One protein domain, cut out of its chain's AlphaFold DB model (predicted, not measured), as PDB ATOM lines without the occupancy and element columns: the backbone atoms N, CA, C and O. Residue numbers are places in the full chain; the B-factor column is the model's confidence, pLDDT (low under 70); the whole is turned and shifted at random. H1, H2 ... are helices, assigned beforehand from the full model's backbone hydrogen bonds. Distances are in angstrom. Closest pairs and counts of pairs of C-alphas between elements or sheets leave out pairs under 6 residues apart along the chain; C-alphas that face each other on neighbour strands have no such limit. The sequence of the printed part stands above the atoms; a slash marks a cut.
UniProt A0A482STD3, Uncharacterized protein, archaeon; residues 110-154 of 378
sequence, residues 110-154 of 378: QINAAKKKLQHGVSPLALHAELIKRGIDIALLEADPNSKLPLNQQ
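What this domain is: This is residues 110 to 154 of the 378 residues of an uncharacterized protein of archaeon (UniProt A0A482STD3). Two helices, H1 and H2, lie side by side as a hairpin, and the short H3 folds back onto H1. Residues 142 to 154, with no named element, form a loop at the other end of the longest axis. The printed part has 45 residues, with three named helices in the order H1, H2, H3 and no named strand: all helix. It is compact, with a radius of gyration of the C-alphas of 10.2 A and spans of 29 by 22 by 13 A.

Where its parts are: Find C-alpha 110 at (15.509, 82.719, 6.533); from there H1, residues 110 to 119, runs 14.4 A. H2, residues 124 to 133, runs 14.2 A. H3, residues 138 to 141, ends at C-alpha 141, (10.844, 79.241, 14.987).

How they stand to each other: H1 and H2 form a helical hairpin: they touch, closest at the C-alphas of Ala 114 and Leu 127, 6.4 A apart, and run opposite ways at a shallow tilt of 11 degrees. H3 touches H1, closest at the C-alphas of Lys 115 and Leu 141, 6.4 A. H2 and H3 only just touch, only at the corner by their link, with 3 pairs of C-alphas within 8 A; the closest are those of His 128 and Ile 138, 5.8 A. In H1 and H2 every O i to N i+4 pair is within hydrogen-bond range; H3 is too short for one.

The domain as a whole: The C-alphas farthest apart, Gly 121 and Leu 151, are 29.8 A apart. Both links are tight, the printed part has no cut, and no printed residue is under 70 in pLDDT.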
ATOM      1  N   GLN A 110      14.582  82.715   5.399       91.94
ATOM      2  CA  GLN A 110      15.509  82.719   6.533       91.94
ATOM      3  C   GLN A 110      14.980  81.918   7.743       91.94
ATOM      4  O   GLN A 110      15.749  81.187   8.370       91.94
ATOM      5  N   ILE A 111      13.672  81.968   8.032       94.62
ATOM      6  CA  ILE A 111      13.050  81.150   9.088       94.62
ATOM      7  C   ILE A 111      13.102  79.669   8.706       94.62
ATOM      8  O   ILE A 111      13.516  78.837   9.514       94.62
ATOM      9  N   ASN A 112      12.742  79.325   7.468       92.62
ATOM     10  CA  ASN A 112      12.787  77.947   6.982       92.62
ATOM     11  C   ASN A 112      14.221  77.380   7.027       92.62
ATOM     12  O   ASN A 112      14.444  76.266   7.507       92.62
ATOM     13  N   ALA A 113      15.221  78.170   6.620       92.56
ATOM     14  CA  ALA A 113      16.628  77.796   6.746       92.56
ATOM     15  C   ALA A 113      17.037  77.549   8.210       92.56
ATOM     16  O   ALA A 113      17.715  76.560   8.499       92.56
ATOM     17  N   ALA A 114      16.598  78.396   9.146       94.19
ATOM     18  CA  ALA A 114      16.867  78.216  10.570       94.19
ATOM     19  C   ALA A 114      16.178  76.961  11.143       94.19
ATOM     20  O   ALA A 114      16.829  76.181  11.839       94.19
ATOM     21  N   LYS A 115      14.915  76.685  10.780       94.25
ATOM     22  CA  LYS A 115      14.211  75.444  11.159       94.25
ATOM     23  C   LYS A 115      14.933  74.198  10.640       94.25
ATOM     24  O   LYS A 115      15.110  73.236  11.385       94.25
ATOM     25  N   LYS A 116      15.435  74.222   9.401       94.31
ATOM     26  CA  LYS A 116      16.274  73.137   8.867       94.31
ATOM     27  C   LYS A 116      17.564  72.981   9.670       94.31
ATOM     28  O   LYS A 116      17.905  71.865  10.043       94.31
ATOM     29  N   LYS A 117      18.274  74.068   9.990       95.69
ATOM     30  CA  LYS A 117      19.489  74.012  10.826       95.69
ATOM     31  C   LYS A 117      19.209  73.418  12.218       95.69
ATOM     32  O   LYS A 117      19.999  72.592  12.674       95.69
ATOM     33  N   LEU A 118      18.078  73.756  12.851       94.12
ATOM     34  CA  LEU A 118      17.637  73.133  14.113       94.12
ATOM     35  C   LEU A 118      17.488  71.615  13.974       94.12
ATOM     36  O   LEU A 118      18.009  70.868  14.798       94.12
ATOM     37  N   GLN A 119      16.831  71.151  12.907       94.00
ATOM     38  CA  GLN A 119      16.651  69.718  12.637       94.00
ATOM     39  C   GLN A 119      17.984  68.975  12.453       94.00
ATOM     40  O   GLN A 119      18.071  67.790  12.759       94.00
ATOM     41  N   HIS A 120      19.031  69.672  12.000       96.00
ATOM     42  CA  HIS A 120      20.384  69.129  11.847       96.00
ATOM     43  C   HIS A 120      21.260  69.304  13.104       96.00
ATOM     44  O   HIS A 120      22.466  69.072  13.050       96.00
ATOM     45  N   GLY A 121      20.677  69.703  14.240       95.44
ATOM     46  CA  GLY A 121      21.370  69.773  15.528       95.44
ATOM     47  C   GLY A 121      22.177  71.052  15.766       95.44
ATOM     48  O   GLY A 121      22.988  71.094  16.692       95.44
ATOM     49  N   VAL A 122      21.977  72.107  14.966       95.94
ATOM     50  CA  VAL A 122      22.565  73.423  15.260       95.94
ATOM     51  C   VAL A 122      21.934  73.989  16.535       95.94
ATOM     52  O   VAL A 122      20.721  73.922  16.726       95.94
ATOM     53  N   SER A 123      22.763  74.563  17.412       96.38
ATOM     54  CA  SER A 123      22.323  75.117  18.698       96.38
ATOM     55  C   SER A 123      21.234  76.193  18.528       96.38
ATOM     56  O   SER A 123      21.458  77.154  17.783       96.38
ATOM     57  N   PRO A 124      20.112  76.119  19.275       95.12
ATOM     58  CA  PRO A 124      19.072  77.149  19.258       95.12
ATOM     59  C   PRO A 124      19.605  78.550  19.573       95.12
ATOM     60  O   PRO A 124      19.233  79.512  18.913       95.12
ATOM     61  N   LEU A 125      20.549  78.672  20.516       95.44
ATOM     62  CA  LEU A 125      21.146  79.964  20.877       95.44
ATOM     63  C   LEU A 125      21.896  80.611  19.706       95.44
ATOM     64  O   LEU A 125      21.828  81.827  19.531       95.44
ATOM     65  N   ALA A 126      22.586  79.808  18.890       94.38
ATOM     66  CA  ALA A 126      23.285  80.309  17.709       94.38
ATOM     67  C   ALA A 126      22.292  80.820  16.654       94.38
ATOM     68  O   ALA A 126      22.507  81.874  16.058       94.38
ATOM     69  N   LEU A 127      21.175  80.112  16.471       95.25
ATOM     70  CA  LEU A 127      20.129  80.508  15.530       95.25
ATOM     71  C   LEU A 127      19.340  81.721  16.016       95.25
ATOM     72  O   LEU A 127      19.018  82.585  15.210       95.25
ATOM     73  N   HIS A 128      19.098  81.846  17.321       95.44
ATOM     74  CA  HIS A 128      18.501  83.052  17.895       95.44
ATOM     75  C   HIS A 128      19.375  84.276  17.609       95.44
ATOM     76  O   HIS A 128      18.868  85.289  17.139       95.44
ATOM     77  N   ALA A 129      20.691  84.175  17.828       94.31
ATOM     78  CA  ALA A 129      21.618  85.257  17.508       94.31
ATOM     79  C   ALA A 129      21.620  85.598  16.003       94.31
ATOM     80  O   ALA A 129      21.645  86.776  15.643       94.31
ATOM     81  N   GLU A 130      21.551  84.588  15.125       93.38
ATOM     82  CA  GLU A 130      21.453  84.781  13.671       93.38
ATOM     83  C   GLU A 130      20.161  85.513  13.271       93.38
ATOM     84  O   GLU A 130      20.222  86.482  12.513       93.38
ATOM     85  N   LEU A 131      19.006  85.091  13.793       94.81
ATOM     86  CA  LEU A 131      17.710  85.710  13.501       94.81
ATOM     87  C   LEU A 131      17.615  87.134  14.049       94.81
ATOM     88  O   LEU A 131      17.185  88.027  13.325       94.81
ATOM     89  N   ILE A 132      18.102  87.379  15.269       93.94
ATOM     90  CA  ILE A 132      18.155  88.727  15.854       93.94
ATOM     91  C   ILE A 132      18.994  89.659  14.977       93.94
ATOM     92  O   ILE A 132      18.571  90.778  14.697       93.94
ATOM     93  N   LYS A 133      20.154  89.198  14.486       90.81
ATOM     94  CA  LYS A 133      20.995  89.984  13.568       90.81
ATOM     95  C   LYS A 133      20.266  90.328  12.263       90.81
ATOM     96  O   LYS A 133      20.534  91.368  11.675       90.81
ATOM     97  N   ARG A 134      19.356  89.459  11.820       90.62
ATOM     98  CA  ARG A 134      18.502  89.653  10.639       90.62
ATOM     99  C   ARG A 134      17.221  90.446  10.935       90.62
ATOM    100  O   ARG A 134      16.463  90.704  10.011       90.62
ATOM    101  N   GLY A 135      16.969  90.832  12.190       91.00
ATOM    102  CA  GLY A 135      15.740  91.521  12.598       91.00
ATOM    103  C   GLY A 135      14.493  90.626  12.622       91.00
ATOM    104  O   GLY A 135      13.372  91.134  12.567       91.00
ATOM    105  N   ILE A 136      14.673  89.305  12.692       93.69
ATOM    106  CA  ILE A 136      13.581  88.325  12.706       93.69
ATOM    107  C   ILE A 136      13.208  87.951  14.136       93.69
ATOM    108  O   ILE A 136      14.079  87.687  14.970       93.69
ATOM    109  N   ASP A 137      11.904  87.872  14.402       95.06
ATOM    110  CA  ASP A 137      11.388  87.397  15.684       95.06
ATOM    111  C   ASP A 137      11.672  85.897  15.873       95.06
ATOM    112  O   ASP A 137      11.194  85.038  15.126       95.06
ATOM    113  N   ILE A 138      12.439  85.573  16.916       96.50
ATOM    114  CA  ILE A 138      12.813  84.201  17.268       96.50
ATOM    115  C   ILE A 138      11.599  83.327  17.602       96.50
ATOM    116  O   ILE A 138      11.665  82.112  17.415       96.50
ATOM    117  N   ALA A 139      10.483  83.917  18.050       95.25
ATOM    118  CA  ALA A 139       9.261  83.176  18.355       95.25
ATOM    119  C   ALA A 139       8.685  82.462  17.117       95.25
ATOM    120  O   ALA A 139       7.998  81.449  17.247       95.25
ATOM    121  N   LEU A 140       9.016  82.930  15.908       95.44
ATOM    122  CA  LEU A 140       8.560  82.327  14.655       95.44
ATOM    123  C   LEU A 140       9.193  80.954  14.365       95.44
ATOM    124  O   LEU A 140       8.675  80.194  13.541       95.44
ATOM    125  N   LEU A 141      10.278  80.591  15.060       94.62
ATOM    126  CA  LEU A 141      10.844  79.241  14.987       94.62
ATOM    127  C   LEU A 141       9.867  78.182  15.511       94.62
ATOM    128  O   LEU A 141       9.732  77.122  14.900       94.62
ATOM    129  N   GLU A 142       9.129  78.510  16.569       94.12
ATOM    130  CA  GLU A 142       8.153  77.616  17.201       94.12
ATOM    131  C   GLU A 142       6.725  77.828  16.668       94.12
ATOM    132  O   GLU A 142       5.821  77.049  16.968       94.12
ATOM    133  N   ALA A 143       6.500  78.870  15.861       94.81
ATOM    134  CA  ALA A 143       5.197  79.147  15.264       94.81
ATOM    135  C   ALA A 143       4.770  78.065  14.254       94.81
ATOM    136  O   ALA A 143       5.606  77.477  13.550       94.81
ATOM    137  N   ASP A 144       3.449  77.860  14.145       95.00
ATOM    138  CA  ASP A 144       2.838  76.984  13.139       95.00
ATOM    139  C   ASP A 144       3.306  77.413  11.735       95.00
ATOM    140  O   ASP A 144       3.105  78.576  11.366       95.00
ATOM    141  N   PRO A 145       3.922  76.514  10.942       93.69
ATOM    142  CA  PRO A 145       4.370  76.816   9.586       93.69
ATOM    143  C   PRO A 145       3.285  77.428   8.687       93.69
ATOM    144  O   PRO A 145       3.616  78.236   7.826       93.69
ATOM    145  N   ASN A 146       2.013  77.078   8.901       95.69
ATOM    146  CA  ASN A 146       0.891  77.576   8.096       95.69
ATOM    147  C   ASN A 146       0.244  78.848   8.663       95.69
ATOM    148  O   ASN A 146      -0.729  79.354   8.101       95.69
ATOM    149  N   SER A 147       0.746  79.365   9.787       96.25
ATOM    150  CA  SER A 147       0.273  80.635  10.333       96.25
ATOM    151  C   SER A 147       0.790  81.814   9.509       96.25
ATOM    152  O   SER A 147       1.876  81.769   8.923       96.25
ATOM    153  N   LYS A 148      -0.009  82.885   9.457       96.38
ATOM    154  CA  LYS A 148       0.398  84.138   8.818       96.38
ATOM    155  C   LYS A 148       1.523  84.785   9.613       96.38
ATOM    156  O   LYS A 148       1.431  84.901  10.835       96.38
ATOM    157  N   LEU A 149       2.531  85.273   8.902       95.88
ATOM    158  CA  LEU A 149       3.563  86.124   9.470       95.88
ATOM    159  C   LEU A 149       2.939  87.425   9.995       95.88
ATOM    160  O   LEU A 149       2.036  87.982   9.353       95.88
ATOM    161  N   PRO A 150       3.436  87.953  11.128       94.25
ATOM    162  CA  PRO A 150       3.193  89.336  11.515       94.25
ATOM    163  C   PRO A 150       3.508  90.287  10.355       94.25
ATOM    164  O   PRO A 150       4.455  90.053   9.611       94.25
ATOM    165  N   LEU A 151       2.748  91.376  10.204       90.75
ATOM    166  CA  LEU A 151       2.918  92.316   9.080       90.75
ATOM    167  C   LEU A 151       4.355  92.851   8.961       90.75
ATOM    168  O   LEU A 151       4.865  93.012   7.864       90.75
ATOM    169  N   ASN A 152       5.032  93.077  10.087       89.38
ATOM    170  CA  ASN A 152       6.424  93.532  10.146       89.38
ATOM    171  C   ASN A 152       7.469  92.421   9.902       89.38
ATOM    172  O   ASN A 152       8.659  92.657  10.097       89.38
ATOM    173  N   GLN A 153       7.030  91.208   9.574       92.25
ATOM    174  CA  GLN A 153       7.853  90.037   9.253       92.25
ATOM    175  C   GLN A 153       7.461  89.430   7.894       92.25
ATOM    176  O   GLN A 153       8.076  88.461   7.460       92.25
ATOM    177  N   GLN A 154       6.435  89.977   7.231       92.88
ATOM    178  CA  GLN A 154       6.127  89.654   5.844       92.88
ATOM    179  C   GLN A 154       7.198  90.267   4.947       92.88
ATOM    180  O   GLN A 154       7.659  91.385   5.187       92.88
TER     181      GLN A 154